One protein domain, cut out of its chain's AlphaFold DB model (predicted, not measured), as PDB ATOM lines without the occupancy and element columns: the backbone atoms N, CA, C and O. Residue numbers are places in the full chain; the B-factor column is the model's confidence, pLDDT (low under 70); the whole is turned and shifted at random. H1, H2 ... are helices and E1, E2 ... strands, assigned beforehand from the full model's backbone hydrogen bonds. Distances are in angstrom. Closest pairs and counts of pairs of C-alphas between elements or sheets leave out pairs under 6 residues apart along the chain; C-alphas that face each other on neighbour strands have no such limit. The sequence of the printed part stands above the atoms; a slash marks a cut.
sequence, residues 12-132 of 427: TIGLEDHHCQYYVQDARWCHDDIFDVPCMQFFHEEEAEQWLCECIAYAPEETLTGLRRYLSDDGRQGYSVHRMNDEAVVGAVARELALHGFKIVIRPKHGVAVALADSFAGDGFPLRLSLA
ATOM      1  N   THR A  12     -14.511   0.264 -97.390       91.75
ATOM      2  CA  THR A  12     -15.325   1.417 -97.050       91.75
ATOM      3  C   THR A  12     -14.577   2.319 -96.071       91.75
ATOM      4  O   THR A  12     -14.741   3.536 -96.094       91.75
ATOM      5  N   ILE A  13     -13.693   1.734 -95.250       93.75
ATOM      6  CA  ILE A  13     -12.883   2.446 -94.258       93.75
ATOM      7  C   ILE A  13     -11.455   1.900 -94.253       93.75
ATOM      8  O   ILE A  13     -11.244   0.686 -94.186       93.75
ATOM      9  N   GLY A  14     -10.479   2.807 -94.315       94.19
ATOM     10  CA  GLY A  14      -9.081   2.535 -93.989       94.19
ATOM     11  C   GLY A  14      -8.764   3.139 -92.625       94.19
ATOM     12  O   GLY A  14      -8.948   4.341 -92.451       94.19
ATOM     13  N   LEU A  15      -8.326   2.312 -91.680       95.25
ATOM     14  CA  LEU A  15      -7.934   2.721 -90.330       95.25
ATOM     15  C   LEU A  15      -6.482   2.340 -90.062       95.25
ATOM     16  O   LEU A  15      -5.899   1.509 -90.760       95.25
ATOM     17  N   GLU A  16      -5.894   2.943 -89.042       94.44
ATOM     18  CA  GLU A  16      -4.505   2.708 -88.681       94.44
ATOM     19  C   GLU A  16      -4.317   2.883 -87.173       94.44
ATOM     20  O   GLU A  16      -4.919   3.770 -86.571       94.44
ATOM     21  N   ASP A  17      -3.467   2.049 -86.579       91.44
ATOM     22  CA  ASP A  17      -2.953   2.232 -85.221       91.44
ATOM     23  C   ASP A  17      -1.408   2.248 -85.226       91.44
ATOM     24  O   ASP A  17      -0.764   2.372 -86.274       91.44
ATOM     25  N   HIS A  18      -0.770   2.113 -84.061       84.81
ATOM     26  CA  HIS A  18       0.694   2.062 -83.964       84.81
ATOM     27  C   HIS A  18       1.340   0.877 -84.703       84.81
ATOM     28  O   HIS A  18       2.513   0.953 -85.073       84.81
ATOM     29  N   HIS A  19       0.601  -0.202 -84.939       85.50
ATOM     30  CA  HIS A  19       1.120  -1.514 -85.310       85.50
ATOM     31  C   HIS A  19       0.612  -2.027 -86.659       85.50
ATOM     32  O   HIS A  19       1.311  -2.793 -87.318       85.50
ATOM     33  N   CYS A  20      -0.577  -1.626 -87.086       90.38
ATOM     34  CA  CYS A  20      -1.312  -2.199 -88.200       90.38
ATOM     35  C   CYS A  20      -2.079  -1.122 -88.979       90.38
ATOM     36  O   CYS A  20      -2.482  -0.084 -88.459       90.38
ATOM     37  N   GLN A  21      -2.288  -1.406 -90.260       92.00
ATOM     38  CA  GLN A  21      -3.285  -0.769 -91.109       92.00
ATOM     39  C   GLN A  21      -4.450  -1.738 -91.280       92.00
ATOM     40  O   GLN A  21      -4.249  -2.928 -91.525       92.00
ATOM     41  N   TYR A  22      -5.668  -1.231 -91.178       93.06
ATOM     42  CA  TYR A  22      -6.888  -2.015 -91.239       93.06
ATOM     43  C   TYR A  22      -7.747  -1.561 -92.411       93.06
ATOM     44  O   TYR A  22      -7.954  -0.366 -92.615       93.06
ATOM     45  N   TYR A  23      -8.284  -2.515 -93.164       92.88
ATOM     46  CA  TYR A  23      -9.165  -2.240 -94.297       92.88
ATOM     47  C   TYR A  23     -10.499  -2.960 -94.103       92.88
ATOM     48  O   TYR A  23     -10.586  -4.182 -94.272       92.88
ATOM     49  N   VAL A  24     -11.542  -2.201 -93.761       92.75
ATOM     50  CA  VAL A  24     -12.916  -2.704 -93.623       92.75
ATOM     51  C   VAL A  24     -13.477  -2.966 -95.019       92.75
ATOM     52  O   VAL A  24     -13.702  -2.022 -95.772       92.75
ATOM     53  N   GLN A  25     -13.664  -4.234 -95.393       90.31
ATOM     54  CA  GLN A  25     -14.131  -4.611 -96.733       90.31
ATOM     55  C   GLN A  25     -15.568  -4.153 -96.985       90.31
ATOM     56  O   GLN A  25     -16.407  -4.224 -96.098       90.31
ATOM     57  N   ASP A  26     -15.889  -3.755 -98.212       86.06
ATOM     58  CA  ASP A  26     -17.266  -3.546 -98.651       86.06
ATOM     59  C   ASP A  26     -18.046  -4.864 -98.521       86.06
ATOM     60  O   ASP A  26     -17.607  -5.912 -98.990       86.06
ATOM     61  N   ALA A  27     -19.238  -4.819 -97.922       77.94
ATOM     62  CA  ALA A  27     -20.118  -5.980 -97.796       77.94
ATOM     63  C   ALA A  27     -20.537  -6.580 -99.154       77.94
ATOM     64  O   ALA A  27     -21.030  -7.704 -99.211       77.94
ATOM     65  N   ARG A  28     -20.387  -5.831-100.254       80.50
ATOM     66  CA  ARG A  28     -20.613  -6.306-101.629       80.50
ATOM     67  C   ARG A  28     -19.430  -7.093-102.187       80.50
ATOM     68  O   ARG A  28     -19.568  -7.719-103.238       80.50
ATOM     69  N   TRP A  29     -18.280  -7.056-101.522       74.50
ATOM     70  CA  TRP A  29     -17.095  -7.795-101.919       74.50
ATOM     71  C   TRP A  29     -17.271  -9.277-101.567       74.50
ATOM     72  O   TRP A  29     -17.020  -9.707-100.448       74.50
ATOM     73  N   CYS A  30     -17.746 -10.064-102.532       57.72
ATOM     74  CA  CYS A  30     -18.120 -11.473-102.355       57.72
ATOM     75  C   CYS A  30     -16.972 -12.477-102.561       57.72
ATOM     76  O   CYS A  30     -17.222 -13.664-102.758       57.72
ATOM     77  N   HIS A  31     -15.716 -12.024-102.574       68.38
ATOM     78  CA  HIS A  31     -14.584 -12.937-102.676       68.38
ATOM     79  C   HIS A  31     -14.170 -13.422-101.288       68.38
ATOM     80  O   HIS A  31     -13.406 -12.765-100.581       68.38
ATOM     81  N   ASP A  32     -14.668 -14.607-100.939       58.97
ATOM     82  CA  ASP A  32     -14.301 -15.343 -99.726       58.97
ATOM     83  C   ASP A  32     -12.797 -15.706 -99.694       58.97
ATOM     84  O   ASP A  32     -12.211 -15.866 -98.622       58.97
ATOM     85  N   ASP A  33     -12.138 -15.709-100.858       55.09
ATOM     86  CA  ASP A  33     -10.861 -16.391-101.099       55.09
ATOM     87  C   ASP A  33      -9.583 -15.595-100.785       55.09
ATOM     88  O   ASP A  33      -8.506 -15.900-101.299       55.09
ATOM     89  N   ILE A  34      -9.637 -14.594 -99.906       63.16
ATOM     90  CA  ILE A  34      -8.397 -14.002 -99.371       63.16
ATOM     91  C   ILE A  34      -7.924 -14.866 -98.200       63.16
ATOM     92  O   ILE A  34      -7.944 -14.434 -97.048       63.16
ATOM     93  N   PHE A  35      -7.578 -16.121 -98.491       56.97
ATOM     94  CA  PHE A  35      -7.184 -17.112 -97.485       56.97
ATOM     95  C   PHE A  35      -5.830 -16.802 -96.839       56.97
ATOM     96  O   PHE A  35      -5.549 -17.267 -95.738       56.97
ATOM     97  N   ASP A  36      -5.020 -15.967 -97.491       68.00
ATOM     98  CA  ASP A  36      -3.619 -15.774 -97.120       68.00
ATOM     99  C   ASP A  36      -3.354 -14.460 -96.371       68.00
ATOM    100  O   ASP A  36      -2.198 -14.146 -96.069       68.00
ATOM    101  N   VAL A  37      -4.393 -13.659 -96.096       75.94
ATOM    102  CA  VAL A  37      -4.245 -12.379 -95.393       75.94
ATOM    103  C   VAL A  37      -4.974 -12.435 -94.052       75.94
ATOM    104  O   VAL A  37      -6.155 -12.790 -94.025       75.94
ATOM    105  N   PRO A  38      -4.310 -12.052 -92.943       79.19
ATOM    106  CA  PRO A  38      -4.960 -11.973 -91.646       79.19
ATOM    107  C   PRO A  38      -6.193 -11.073 -91.716       79.19
ATOM    108  O   PRO A  38      -6.138  -9.949 -92.225       79.19
ATOM    109  N   CYS A  39      -7.315 -11.574 -91.216       85.12
ATOM    110  CA  CYS A  39      -8.554 -10.822 -91.156       85.12
ATOM    111  C   CYS A  39      -9.280 -11.089 -89.844       85.12
ATOM    112  O   CYS A  39      -9.073 -12.122 -89.207       85.12
ATOM    113  N   MET A  40     -10.125 -10.143 -89.457       88.12
ATOM    114  CA  MET A  40     -10.960 -10.223 -88.268       88.12
ATOM    115  C   MET A  40     -12.385  -9.776 -88.583       88.12
ATOM    116  O   MET A  40     -12.627  -9.061 -89.557       88.12
ATOM    117  N   GLN A  41     -13.320 -10.217 -87.756       89.12
ATOM    118  CA  GLN A  41     -14.713  -9.792 -87.750       89.12
ATOM    119  C   GLN A  41     -15.104  -9.556 -86.297       89.12
ATOM    120  O   GLN A  41     -14.640 -10.272 -85.413       89.12
ATOM    121  N   PHE A  42     -15.954  -8.564 -86.066       88.69
ATOM    122  CA  PHE A  42     -16.520  -8.324 -84.747       88.69
ATOM    123  C   PHE A  42     -17.909  -8.940 -84.671       88.69
ATOM    124  O   PHE A  42     -18.709  -8.784 -85.593       88.69
ATOM    125  N   PHE A  43     -18.193  -9.616 -83.561       88.00
ATOM    126  CA  PHE A  43     -19.527 -10.135 -83.243       88.00
ATOM    127  C   PHE A  43     -20.196  -9.342 -82.115       88.00
ATOM    128  O   PHE A  43     -21.418  -9.379 -81.967       88.00
ATOM    129  N   HIS A  44     -19.402  -8.579 -81.363       91.25
ATOM    130  CA  HIS A  44     -19.848  -7.744 -80.260       91.25
ATOM    131  C   HIS A  44     -19.504  -6.277 -80.529       91.25
ATOM    132  O   HIS A  44     -18.405  -5.952 -80.977       91.25
ATOM    133  N   GLU A  45     -20.468  -5.392 -80.265       94.38
ATOM    134  CA  GLU A  45     -20.319  -3.942 -80.446       94.38
ATOM    135  C   GLU A  45     -19.187  -3.385 -79.570       94.38
ATOM    136  O   GLU A  45     -18.380  -2.600 -80.055       94.38
ATOM    137  N   GLU A  46     -19.074  -3.861 -78.327       93.25
ATOM    138  CA  GLU A  46     -18.070  -3.411 -77.353       93.25
ATOM    139  C   GLU A  46     -16.628  -3.671 -77.831       93.25
ATOM    140  O   GLU A  46     -15.769  -2.799 -77.709       93.25
ATOM    141  N   GLU A  47     -16.365  -4.826 -78.455       90.25
ATOM    142  CA  GLU A  47     -15.043  -5.153 -79.015       90.25
ATOM    143  C   GLU A  47     -14.684  -4.242 -80.196       90.25
ATOM    144  O   GLU A  47     -13.556  -3.753 -80.299       90.25
ATOM    145  N   ALA A  48     -15.653  -3.993 -81.083       94.00
ATOM    146  CA  ALA A  48     -15.461  -3.101 -82.219       94.00
ATOM    147  C   ALA A  48     -15.223  -1.658 -81.752       94.00
ATOM    148  O   ALA A  48     -14.363  -0.969 -82.295       94.00
ATOM    149  N   GLU A  49     -15.961  -1.201 -80.740       95.69
ATOM    150  CA  GLU A  49     -15.814   0.130 -80.154       95.69
ATOM    151  C   GLU A  49     -14.445   0.316 -79.492       95.69
ATOM    152  O   GLU A  49     -13.785   1.328 -79.743       95.69
ATOM    153  N   GLN A  50     -13.975  -0.672 -78.724       93.25
ATOM    154  CA  GLN A  50     -12.644  -0.640 -78.118       93.25
ATOM    155  C   GLN A  50     -11.544  -0.539 -79.184       93.25
ATOM    156  O   GLN A  50     -10.681   0.336 -79.100       93.25
ATOM    157  N   TRP A  51     -11.608  -1.368 -80.228       93.94
ATOM    158  CA  TRP A  51     -10.651  -1.320 -81.336       93.94
ATOM    159  C   TRP A  51     -10.673   0.023 -82.089       93.94
ATOM    160  O   TRP A  51      -9.624   0.578 -82.434       93.94
ATOM    161  N   LEU A  52     -11.859   0.595 -82.324       96.12
ATOM    162  CA  LEU A  52     -11.980   1.918 -82.940       96.12
ATOM    163  C   LEU A  52     -11.359   3.011 -82.061       96.12
ATOM    164  O   LEU A  52     -10.712   3.918 -82.589       96.12
ATOM    165  N   CYS A  53     -11.509   2.921 -80.737       94.94
ATOM    166  CA  CYS A  53     -10.874   3.845 -79.798       94.94
ATOM    167  C   CYS A  53      -9.340   3.795 -79.881       94.94
ATOM    168  O   CYS A  53      -8.702   4.846 -79.840       94.94
ATOM    169  N   GLU A  54      -8.744   2.613 -80.060       92.44
ATOM    170  CA  GLU A  54      -7.293   2.463 -80.257       92.44
ATOM    171  C   GLU A  54      -6.816   3.143 -81.552       92.44
ATOM    172  O   GLU A  54      -5.829   3.883 -81.541       92.44
ATOM    173  N   CYS A  55      -7.560   2.986 -82.653       95.69
ATOM    174  CA  CYS A  55      -7.272   3.691 -83.909       95.69
ATOM    175  C   CYS A  55      -7.395   5.223 -83.751       95.69
ATOM    176  O   CYS A  55      -6.556   5.981 -84.242       95.69
ATOM    177  N   ILE A  56      -8.412   5.700 -83.019       96.25
ATOM    178  CA  ILE A  56      -8.611   7.135 -82.735       96.25
ATOM    179  C   ILE A  56      -7.477   7.690 -81.873       96.25
ATOM    180  O   ILE A  56      -7.029   8.809 -82.118       96.25
ATOM    181  N   ALA A  57      -6.991   6.933 -80.888       94.06
ATOM    182  CA  ALA A  57      -5.872   7.355 -80.051       94.06
ATOM    183  C   ALA A  57      -4.589   7.584 -80.873       94.06
ATOM    184  O   ALA A  57      -3.811   8.482 -80.550       94.06
ATOM    185  N   TYR A  58      -4.395   6.814 -81.951       94.31
ATOM    186  CA  TYR A  58      -3.271   6.970 -82.875       94.31
ATOM    187  C   TYR A  58      -3.453   8.144 -83.853       94.31
ATOM    188  O   TYR A  58      -2.557   8.980 -83.983       94.31
ATOM    189  N   ALA A  59      -4.602   8.227 -84.533       94.06
ATOM    190  CA  ALA A  59      -4.871   9.231 -85.565       94.06
ATOM    191  C   ALA A  59      -6.312   9.773 -85.461       94.06
ATOM    192  O   ALA A  59      -7.187   9.359 -86.231       94.06
ATOM    193  N   PRO A  60      -6.598  10.703 -84.526       95.75
ATOM    194  CA  PRO A  60      -7.970  11.052 -84.153       95.75
ATOM    195  C   PRO A  60      -8.750  11.735 -85.277       95.75
ATOM    196  O   PRO A  60      -9.872  11.329 -85.582       95.75
ATOM    197  N   GLU A  61      -8.170  12.751 -85.923       95.94
ATOM    198  CA  GLU A  61      -8.861  13.522 -86.967       95.94
ATOM    199  C   GLU A  61      -9.123  12.685 -88.229       95.94
ATOM    200  O   GLU A  61     -10.226  12.712 -88.781       95.94
ATOM    201  N   GLU A  62      -8.125  11.916 -88.669       95.69
ATOM    202  CA  GLU A  62      -8.198  11.066 -89.864       95.69
ATOM    203  C   GLU A  62      -9.186   9.915 -89.654       95.69
ATOM    204  O   GLU A  62     -10.073   9.704 -90.487       95.69
ATOM    205  N   THR A  63      -9.102   9.244 -88.499       96.25
ATOM    206  CA  THR A  63     -10.011   8.154 -88.132       96.25
ATOM    207  C   THR A  63     -11.448   8.654 -88.041       96.25
ATOM    208  O   THR A  63     -12.310   8.140 -88.750       96.25
ATOM    209  N   LEU A  64     -11.731   9.703 -87.255       97.75
ATOM    210  CA  LEU A  64     -13.096  10.230 -87.110       97.75
ATOM    211  C   LEU A  64     -13.685  10.713 -88.440       97.75
ATOM    212  O   LEU A  64     -14.872  10.500 -88.703       97.75
ATOM    213  N   THR A  65     -12.870  11.321 -89.304       97.00
ATOM    214  CA  THR A  65     -13.299  11.711 -90.654       97.00
ATOM    215  C   THR A  65     -13.685  10.486 -91.486       97.00
ATOM    216  O   THR A  65     -14.740  10.495 -92.127       97.00
ATOM    217  N   GLY A  66     -12.884   9.416 -91.438       95.81
ATOM    218  CA  GLY A  66     -13.183   8.140 -92.088       95.81
ATOM    219  C   GLY A  66     -14.478   7.501 -91.580       95.81
ATOM    220  O   GLY A  66     -15.335   7.131 -92.383       95.81
ATOM    221  N   LEU A  67     -14.674   7.459 -90.257       97.69
ATOM    222  CA  LEU A  67     -15.880   6.910 -89.624       97.69
ATOM    223  C   LEU A  67     -17.144   7.692 -90.011       97.69
ATOM    224  O   LEU A  67     -18.159   7.102 -90.386       97.69
ATOM    225  N   ARG A  68     -17.086   9.031 -89.983       98.06
ATOM    226  CA  ARG A  68     -18.208   9.895 -90.395       98.06
ATOM    227  C   ARG A  68     -18.565   9.702 -91.865       98.06
ATOM    228  O   ARG A  68     -19.750   9.653 -92.197       98.06
ATOM    229  N   ARG A  69     -17.557   9.590 -92.735       96.38
ATOM    230  CA  ARG A  69     -17.757   9.333 -94.165       96.38
ATOM    231  C   ARG A  69     -18.431   7.986 -94.394       96.38
ATOM    232  O   ARG A  69     -19.415   7.930 -95.120       96.38
ATOM    233  N   TYR A  70     -17.976   6.941 -93.715       96.19
ATOM    234  CA  TYR A  70     -18.594   5.621 -93.794       96.19
ATOM    235  C   TYR A  70     -20.060   5.613 -93.366       96.19
ATOM    236  O   TYR A  70     -20.902   5.107 -94.099       96.19
ATOM    237  N   LEU A  71     -20.408   6.229 -92.231       96.56
ATOM    238  CA  LEU A  71     -21.814   6.300 -91.809       96.56
ATOM    239  C   LEU A  71     -22.699   7.067 -92.803       96.56
ATOM    240  O   LEU A  71     -23.894   6.785 -92.889       96.56
ATOM    241  N   SER A  72     -22.130   8.041 -93.520       95.81
ATOM    242  CA  SER A  72     -22.820   8.820 -94.552       95.81
ATOM    243  C   SER A  72     -23.013   8.031 -95.849       95.81
ATOM    244  O   SER A  72     -24.104   8.055 -96.418       95.81
ATOM    245  N   ASP A  73     -21.957   7.367 -96.318       93.81
ATOM    246  CA  ASP A  73     -21.906   6.770 -97.656       93.81
ATOM    247  C   ASP A  73     -22.394   5.306 -97.650       93.81
ATOM    248  O   ASP A  73     -23.102   4.886 -98.569       93.81
ATOM    249  N   ASP A  74     -22.073   4.552 -96.593       93.19
ATOM    250  CA  ASP A  74     -22.245   3.095 -96.511       93.19
ATOM    251  C   ASP A  74     -23.110   2.622 -95.323       93.19
ATOM    252  O   ASP A  74     -23.549   1.467 -95.300       93.19
ATOM    253  N   GLY A  75     -23.380   3.494 -94.343       92.75
ATOM    254  CA  GLY A  75     -24.160   3.168 -93.146       92.75
ATOM    255  C   GLY A  75     -25.606   2.777 -93.469       92.75
ATOM    256  O   GLY A  75     -26.349   3.531 -94.102       92.75
ATOM    257  N   ARG A  76     -26.058   1.606 -92.999       92.94
ATOM    258  CA  ARG A  76     -27.360   1.046 -93.410       92.94
ATOM    259  C   ARG A  76     -28.559   1.613 -92.655       92.94
ATOM    260  O   ARG A  76     -29.683   1.520 -93.147       92.94
ATOM    261  N   GLN A  77     -28.345   2.217 -91.487       92.25
ATOM    262  CA  GLN A  77     -29.427   2.719 -90.625       92.25
ATOM    263  C   GLN A  77     -29.820   4.185 -90.882       92.25
ATOM    264  O   GLN A  77     -30.687   4.714 -90.187       92.25
ATOM    265  N   GLY A  78     -29.241   4.850 -91.890       92.62
ATOM    266  CA  GLY A  78     -29.632   6.217 -92.265       92.62
ATOM    267  C   GLY A  78     -29.260   7.268 -91.213       92.62
ATOM    268  O   GLY A  78     -30.085   8.094 -90.816       92.62
ATOM    269  N   TYR A  79     -28.015   7.228 -90.741       95.88
ATOM    270  CA  TYR A  79     -27.520   8.094 -89.672       95.88
ATOM    271  C   TYR A  79     -27.517   9.579 -90.060       95.88
ATOM    272  O   TYR A  79     -27.069   9.985 -91.130       95.88
ATOM    273  N   SER A  80     -27.952  10.440 -89.136       95.44
ATOM    274  CA  SER A  80     -27.825  11.896 -89.276       95.44
ATOM    275  C   SER A  80     -26.467  12.370 -88.755       95.44
ATOM    276  O   SER A  80     -26.398  13.056 -87.737       95.44
ATOM    277  N   VAL A  81     -25.388  12.018 -89.463       95.38
ATOM    278  CA  VAL A  81     -23.986  12.204 -89.023       95.38
ATOM    279  C   VAL A  81     -23.674  13.640 -88.574       95.38
ATOM    280  O   VAL A  81     -22.959  13.848 -87.597       95.38
ATOM    281  N   HIS A  82     -24.275  14.648 -89.215       95.50
ATOM    282  CA  HIS A  82     -24.118  16.068 -88.862       95.50
ATOM    283  C   HIS A  82     -24.656  16.455 -87.468       95.50
ATOM    284  O   HIS A  82     -24.402  17.564 -87.008       95.50
ATOM    285  N   ARG A  83     -25.427  15.581 -86.806       96.25
ATOM    286  CA  ARG A  83     -25.969  15.786 -85.447       96.25
ATOM    287  C   ARG A  83     -25.296  14.917 -84.390       96.25
ATOM    288  O   ARG A  83     -25.661  15.006 -83.224       96.25
ATOM    289  N   MET A  84     -24.373  14.054 -84.799       97.69
ATOM    290  CA  MET A  84     -23.710  13.106 -83.912       97.69
ATOM    291  C   MET A  84     -22.409  13.717 -83.393       97.69
ATOM    292  O   MET A  84     -21.609  14.251 -84.173       97.69
ATOM    293  N   ASN A  85     -22.202  13.633 -82.078       97.50
ATOM    294  CA  ASN A  85     -20.887  13.847 -81.476       97.50
ATOM    295  C   ASN A  85     -19.964  12.657 -81.805       97.50
ATOM    296  O   ASN A  85     -20.410  11.666 -82.384       97.50
ATOM    297  N   ASP A  86     -18.680  12.775 -81.482       97.94
ATOM    298  CA  ASP A  86     -17.685  11.771 -81.878       97.94
ATOM    299  C   ASP A  86     -17.947  10.406 -81.228       97.94
ATOM    300  O   ASP A  86     -17.931   9.399 -81.923       97.94
ATOM    301  N   GLU A  87     -18.322  10.375 -79.948       97.75
ATOM    302  CA  GLU A  87     -18.718   9.149 -79.237       97.75
ATOM    303  C   GLU A  87     -19.887   8.426 -79.931       97.75
ATOM    304  O   GLU A  87     -19.805   7.235 -80.224       97.75
ATOM    305  N   ALA A  88     -20.945   9.154 -80.311       97.62
ATOM    306  CA  ALA A  88     -22.065   8.562 -81.040       97.62
ATOM    307  C   ALA A  88     -21.666   8.065 -82.437       97.62
ATOM    308  O   ALA A  88     -22.262   7.108 -82.930       97.62
ATOM    309  N   VAL A  89     -20.692   8.707 -83.096       98.00
ATOM    310  CA  VAL A  89     -20.141   8.220 -84.370       98.00
ATOM    311  C   VAL A  89     -19.423   6.892 -84.161       98.00
ATOM    312  O   VAL A  89     -19.695   5.958 -84.910       98.00
ATOM    313  N   VAL A  90     -18.562   6.784 -83.147       97.88
ATOM    314  CA  VAL A  90     -17.825   5.544 -82.853       97.88
ATOM    315  C   VAL A  90     -18.787   4.400 -82.548       97.88
ATOM    316  O   VAL A  90     -18.732   3.383 -83.237       97.88
ATOM    317  N   GLY A  91     -19.725   4.591 -81.614       97.62
ATOM    318  CA  GLY A  91     -20.706   3.561 -81.261       97.62
ATOM    319  C   GLY A  91     -21.589   3.148 -82.447       97.62
ATOM    320  O   GLY A  91     -21.875   1.969 -82.645       97.62
ATOM    321  N   ALA A  92     -21.973   4.092 -83.316       97.75
ATOM    322  CA  ALA A  92     -22.719   3.763 -84.529       97.75
ATOM    323  C   ALA A  92     -21.901   2.919 -85.521       97.75
ATOM    324  O   ALA A  92     -22.442   1.969 -86.085       97.75
ATOM    325  N   VAL A  93     -20.612   3.219 -85.725       97.19
ATOM    326  CA  VAL A  93     -19.759   2.387 -86.590       97.19
ATOM    327  C   VAL A  93     -19.517   1.017 -85.967       97.19
ATOM    328  O   VAL A  93     -19.688   0.018 -86.659       97.19
ATOM    329  N   ALA A  94     -19.188   0.948 -84.675       96.81
ATOM    330  CA  ALA A  94     -19.006  -0.308 -83.950       96.81
ATOM    331  C   ALA A  94     -20.229  -1.230 -84.095       96.81
ATOM    332  O   ALA A  94     -20.101  -2.413 -84.421       96.81
ATOM    333  N   ARG A  95     -21.429  -0.654 -83.966       96.25
ATOM    334  CA  ARG A  95     -22.700  -1.351 -84.173       96.25
ATOM    335  C   ARG A  95     -22.864  -1.870 -85.601       96.25
ATOM    336  O   ARG A  95     -23.263  -3.018 -85.771       96.25
ATOM    337  N   GLU A  96     -22.575  -1.065 -86.626       95.81
ATOM    338  CA  GLU A  96     -22.637  -1.518 -88.029       95.81
ATOM    339  C   GLU A  96     -21.635  -2.648 -88.303       95.81
ATOM    340  O   GLU A  96     -21.990  -3.631 -88.955       95.81
ATOM    341  N   LEU A  97     -20.408  -2.536 -87.775       93.94
ATOM    342  CA  LEU A  97     -19.361  -3.550 -87.913       93.94
ATOM    343  C   LEU A  97     -19.801  -4.894 -87.327       93.94
ATOM    344  O   LEU A  97     -19.716  -5.910 -88.022       93.94
ATOM    345  N   ALA A  98     -20.332  -4.880 -86.101       92.62
ATOM    346  CA  ALA A  98     -20.803  -6.074 -85.406       92.62
ATOM    347  C   ALA A  98     -22.073  -6.676 -86.037       92.62
ATOM    348  O   ALA A  98     -22.156  -7.883 -86.255       92.62
ATOM    349  N   LEU A  99     -23.067  -5.847 -86.389       93.06
ATOM    350  CA  LEU A  99     -24.341  -6.323 -86.950       93.06
ATOM    351  C   LEU A  99     -24.205  -6.930 -88.348       93.06
ATOM    352  O   LEU A  99     -25.019  -7.770 -88.740       93.06
ATOM    353  N   HIS A 100     -23.238  -6.464 -89.134       91.12
ATOM    354  CA  HIS A 100     -23.088  -6.871 -90.530       91.12
ATOM    355  C   HIS A 100     -21.879  -7.771 -90.782       91.12
ATOM    356  O   HIS A 100     -21.696  -8.200 -91.921       91.12
ATOM    357  N   GLY A 101     -21.099  -8.095 -89.744       88.12
ATOM    358  CA  GLY A 101     -19.981  -9.035 -89.835       88.12
ATOM    359  C   GLY A 101     -18.937  -8.601 -90.860       88.12
ATOM    360  O   GLY A 101     -18.442  -9.417 -91.641       88.12
ATOM    361  N   PHE A 102     -18.640  -7.301 -90.913       89.56
ATOM    362  CA  PHE A 102     -17.685  -6.762 -91.875       89.56
ATOM    363  C   PHE A 102     -16.315  -7.428 -91.700       89.56
ATOM    364  O   PHE A 102     -15.773  -7.474 -90.598       89.56
ATOM    365  N   LYS A 103     -15.747  -7.941 -92.797       88.94
ATOM    366  CA  LYS A 103     -14.391  -8.506 -92.807       88.94
ATOM    367  C   LYS A 103     -13.387  -7.359 -92.767       88.94
ATOM    368  O   LYS A 103     -13.404  -6.489 -93.633       88.94
ATOM    369  N   ILE A 104     -12.500  -7.368 -91.785       90.94
ATOM    370  CA  ILE A 104     -11.474  -6.344 -91.604       90.94
ATOM    371  C   ILE A 104     -10.136  -6.989 -91.904       90.94
ATOM    372  O   ILE A 104      -9.701  -7.900 -91.205       90.94
ATOM    373  N   VAL A 105      -9.502  -6.550 -92.984       89.50
ATOM    374  CA  VAL A 105      -8.195  -7.059 -93.390       89.50
ATOM    375  C   VAL A 105      -7.115  -6.319 -92.619       89.50
ATOM    376  O   VAL A 105      -7.100  -5.090 -92.612       89.50
ATOM    377  N   ILE A 106      -6.206  -7.071 -92.006       89.38
ATOM    378  CA  ILE A 106      -5.125  -6.531 -91.193       89.38
ATOM    379  C   ILE A 106      -3.839  -6.578 -92.014       89.38
ATOM    380  O   ILE A 106      -3.381  -7.629 -92.476       89.38
ATOM    381  N   ARG A 107      -3.249  -5.406 -92.198       87.81
ATOM    382  CA  ARG A 107      -1.936  -5.217 -92.791       87.81
ATOM    383  C   ARG A 107      -0.977  -4.782 -91.688       87.81
ATOM    384  O   ARG A 107      -0.964  -3.600 -91.343       87.81
ATOM    385  N   PRO A 108      -0.168  -5.698 -91.145       83.94
ATOM    386  CA  PRO A 108       0.833  -5.330 -90.160       83.94
ATOM    387  C   PRO A 108       1.791  -4.291 -90.748       83.94
ATOM    388  O   PRO A 108       2.181  -4.378 -91.918       83.94
ATOM    389  N   LYS A 109       2.156  -3.295 -89.943       81.31
ATOM    390  CA  LYS A 109       3.282  -2.409 -90.240       81.31
ATOM    391  C   LYS A 109       4.589  -3.180 -90.049       81.31
ATOM    392  O   LYS A 109       4.621  -4.248 -89.440       81.31
ATOM    393  N   HIS A 110       5.672  -2.624 -90.584       67.50
ATOM    394  CA  HIS A 110       7.015  -3.193 -90.469       67.50
ATOM    395  C   HIS A 110       7.335  -3.557 -89.007       67.50
ATOM    396  O   HIS A 110       7.113  -2.752 -88.103       67.50
ATOM    397  N   GLY A 111       7.812  -4.786 -88.784       66.56
ATOM    398  CA  GLY A 111       8.186  -5.290 -87.456       66.56
ATOM    399  C   GLY A 111       7.058  -5.902 -86.611       66.56
ATOM    400  O   GLY A 111       7.325  -6.340 -85.493       66.56
ATOM    401  N   VAL A 112       5.821  -5.994 -87.113       71.19
ATOM    402  CA  VAL A 112       4.700  -6.617 -86.386       71.19
ATOM    403  C   VAL A 112       4.185  -7.845 -87.133       71.19
ATOM    404  O   VAL A 112       3.981  -7.808 -88.344       71.19
ATOM    405  N   ALA A 113       3.972  -8.949 -86.415       74.62
ATOM    406  CA  ALA A 113       3.329 -10.144 -86.944       74.62
ATOM    407  C   ALA A 113       2.020 -10.389 -86.189       74.62
ATOM    408  O   ALA A 113       1.985 -10.449 -84.957       74.62
ATOM    409  N   VAL A 114       0.937 -10.539 -86.945       74.00
ATOM    410  CA  VAL A 114      -0.384 -10.843 -86.392       74.00
ATOM    411  C   VAL A 114      -0.493 -12.355 -86.249       74.00
ATOM    412  O   VAL A 114      -0.601 -13.063 -87.251       74.00
ATOM    413  N   ALA A 115      -0.454 -12.848 -85.012       72.56
ATOM    414  CA  ALA A 115      -0.783 -14.232 -84.720       72.56
ATOM    415  C   ALA A 115      -2.288 -14.321 -84.444       72.56
ATOM    416  O   ALA A 115      -2.800 -13.745 -83.480       72.56
ATOM    417  N   LEU A 116      -3.001 -15.029 -85.318       65.06
ATOM    418  CA  LEU A 116      -4.392 -15.393 -85.086       65.06
ATOM    419  C   LEU A 116      -4.410 -16.624 -84.178       65.06
ATOM    420  O   LEU A 116      -3.626 -17.550 -84.387       65.06
ATOM    421  N   ALA A 117      -5.265 -16.630 -83.156       62.84
ATOM    422  CA  ALA A 117      -5.431 -17.804 -82.309       62.84
ATOM    423  C   ALA A 117      -5.908 -19.001 -83.156       62.84
ATOM    424  O   ALA A 117      -6.769 -18.850 -84.022       62.84
ATOM    425  N   ASP A 118      -5.366 -20.195 -82.893       59.03
ATOM    426  CA  ASP A 118      -5.621 -21.418 -83.678       59.03
ATOM    427  C   ASP A 118      -7.103 -21.872 -83.669       59.03
ATOM    428  O   ASP A 118      -7.496 -22.762 -84.426       59.03
ATOM    429  N   SER A 119      -7.955 -21.261 -82.840       57.19
ATOM    430  CA  SER A 119      -9.383 -21.555 -82.726       57.19
ATOM    431  C   SER A 119     -10.249 -20.369 -83.162       57.19
ATOM    432  O   SER A 119     -10.716 -19.594 -82.337       57.19
ATOM    433  N   PHE A 120     -10.557 -20.286 -84.458       53.56
ATOM    434  CA  PHE A 120     -11.584 -19.385 -85.021       53.56
ATOM    435  C   PHE A 120     -13.033 -19.794 -84.689       53.56
ATOM    436  O   PHE A 120     -13.990 -19.236 -85.222       53.56
ATOM    437  N   ALA A 121     -13.220 -20.811 -83.849       49.97
ATOM    438  CA  ALA A 121     -14.532 -21.325 -83.498       49.97
ATOM    439  C   ALA A 121     -15.025 -20.685 -82.194       49.97
ATOM    440  O   ALA A 121     -15.005 -21.343 -81.158       49.97
ATOM    441  N   GLY A 122     -15.479 -19.433 -82.238       47.69
ATOM    442  CA  GLY A 122     -16.400 -18.956 -81.203       47.69
ATOM    443  C   GLY A 122     -16.401 -17.467 -80.940       47.69
ATOM    444  O   GLY A 122     -17.389 -16.822 -81.259       47.69
ATOM    445  N   ASP A 123     -15.327 -16.931 -80.380       43.34
ATOM    446  CA  ASP A 123     -15.371 -15.620 -79.734       43.34
ATOM    447  C   ASP A 123     -14.283 -14.709 -80.304       43.34
ATOM    448  O   ASP A 123     -13.240 -15.193 -80.745       43.34
ATOM    449  N   GLY A 124     -14.595 -13.414 -80.388       53.56
ATOM    450  CA  GLY A 124     -13.834 -12.382 -81.086       53.56
ATOM    451  C   GLY A 124     -12.445 -12.099 -80.509       53.56
ATOM    452  O   GLY A 124     -11.707 -12.997 -80.120       53.56
ATOM    453  N   PHE A 125     -12.039 -10.830 -80.560       46.56
ATOM    454  CA  PHE A 125     -10.682 -10.357 -80.250       46.56
ATOM    455  C   PHE A 125     -10.053 -11.084 -79.036       46.56
ATOM    456  O   PHE A 125     -10.539 -10.966 -77.913       46.56
ATOM    457  N   PRO A 126      -8.926 -11.793 -79.240       52.28
ATOM    458  CA  PRO A 126      -7.667 -11.075 -79.135       52.28
ATOM    459  C   PRO A 126      -6.718 -11.418 -80.284       52.28
ATOM    460  O   PRO A 126      -6.196 -12.531 -80.397       52.28
ATOM    461  N   LEU A 127      -6.417 -10.418 -81.116       61.19
ATOM    462  CA  LEU A 127      -5.211 -10.469 -81.934       61.19
ATOM    463  C   LEU A 127      -4.016 -10.497 -80.986       61.19
ATOM    464  O   LEU A 127      -3.753  -9.525 -80.277       61.19
ATOM    465  N   ARG A 128      -3.257 -11.594 -80.977       60.47
ATOM    466  CA  ARG A 128      -1.967 -11.579 -80.299       60.47
ATOM    467  C   ARG A 128      -0.966 -10.964 -81.265       60.47
ATOM    468  O   ARG A 128      -0.473 -11.624 -82.179       60.47
ATOM    469  N   LEU A 129      -0.689  -9.676 -81.080       57.66
ATOM    470  CA  LEU A 129       0.437  -9.041 -81.749       57.66
ATOM    471  C   LEU A 129       1.710  -9.656 -81.173       57.66
ATOM    472  O   LEU A 129       2.062  -9.454 -80.013       57.66
ATOM    473  N   SER A 130       2.377 -10.466 -81.983       61.50
ATOM    474  CA  SER A 130       3.745 -10.872 -81.708       61.50
ATOM    475  C   SER A 130       4.671  -9.866 -82.375       61.50
ATOM    476  O   SER A 130       4.407  -9.419 -83.496       61.50
ATOM    477  N   LEU A 131       5.763  -9.504 -81.700       55.91
ATOM    478  CA  LEU A 131       6.861  -8.829 -82.381       55.91
ATOM    479  C   LEU A 131       7.258  -9.726 -83.552       55.91
ATOM    480  O   LEU A 131       7.572 -10.903 -83.340       55.91
ATOM    481  N   ALA A 132       7.186  -9.201 -84.778       62.91
ATOM    482  CA  ALA A 132       7.727  -9.952 -85.895       62.91
ATOM    483  C   ALA A 132       9.206 -10.200 -85.587       62.91
ATOM    484  O   ALA A 132       9.859  -9.343 -84.975       62.91
TER     485      ALA A 132
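This is residues 12 to 132 of the 427 residues of an uncharacterized protein of Desulfatitalea sp. BRH_c12 (UniProt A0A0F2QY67). A small three-stranded sheet, E1, E2 and E3, has three helices gathered at its E1 side and a separate two-stranded hairpin, E4 and E5, out beyond its E3 side. H3 packs on both H1 and H2 at steep angles, while H1 and H2 meet at a corner and each only grazes the sheet. The printed part has 121 residues, with three named helices and five named strands in the order E1 E2 H1 H2 H3 E3 E4 E5; its class is mixed, helices and strands. The larger sheet has the order E1, E2, E3 and the smaller one E4, E5, both antiparallel. The whole is compact, with a radius of gyration of the C-alphas of 14.1 A and spans of 42 by 29 by 22 A.

In the larger sheet the inner strand is E2, residues 20 to 25, and the edge strands are E1, residues 12 to 16, and E3, residues 104 to 108. E1 and E2 form a hairpin, antiparallel at 170 degrees, with N 15 and O 22 within hydrogen-bond range at 2.9 A and N 22 and O 15 at 2.8 A. E2 and E3 are antiparallel at 158 degrees, with N 21 and O 107 at 2.8 A and N 105 and O 23 at 2.9 A. Residues 39 to 40, too short a stretch to bear a name, pair antiparallel with residues 104 to 105 of E3. H2, residues 60 to 73, is on this sheet but only grazes it, with its residues 62 to 73; the closest C-alphas of H2 and E1 are those of Gly 66 and Ile 13, 6.1 A apart. H1, residues 45 to 58, also only grazes the sheet, with its residues 52 to 58; the C-alphas of Cys 55 and Glu 16 of E1, the closest, are 5.6 A apart. H1 and H2 only just touch, and only at the corner by their link, with 3 pairs of C-alphas within 8 A, the closest those of Ile 56 and Thr 63 at 5.7 A. H3, residues 86 to 100, is not on the sheet. H3 and H1 touch, closest at the C-alphas of Ala 94 and Ala 48, 4.8 A apart, at a steep tilt of 49 degrees, opposite ways. H3 and H2 touch, closest at the C-alphas of Val 89 and Arg 68, 6.5 A apart, at a steep tilt of 54 degrees, the same way. In H1, H2 and H3 every O i to N i+4 pair is within hydrogen-bond range. E4, residues 112 to 115, and E5, residues 128 to 131, form a hairpin, antiparallel at 144 degrees, with N 113 and O 130 within hydrogen-bond range at 3.0 A. The closest C-alphas of E3 and E4 are those of Pro 108 and Val 114, 6.8 A apart, while E3 and E5 are apart.

E1 begins at C-alpha 12, (-15.325, 1.417, -97.050). E2, the longest strand by residues, measures 15.6 A from first to last C-alpha, E1 13.7 A and E3 12.4 A. H1 measures 20.4 A, H2 19.9 A and H3, which begins at C-alpha 86, (-17.685, 11.771, -81.878), 21.3 A. E4 and E5 are 9.5 A each, and E5 ends at C-alpha 131, (6.861, -8.829, -82.381).

The two C-alphas farthest apart, those of Arg 83 and Asp 118, are 42.4 A apart. The printed part has no cut. The links E2 to H1, H2 to H3 and E4 to E5 are long, with 19, 12 and 12 residues. Mean pLDDT of the printed part is 84.5; residues 30 to 36, 110 to 111 and 116 to 132 are under 70.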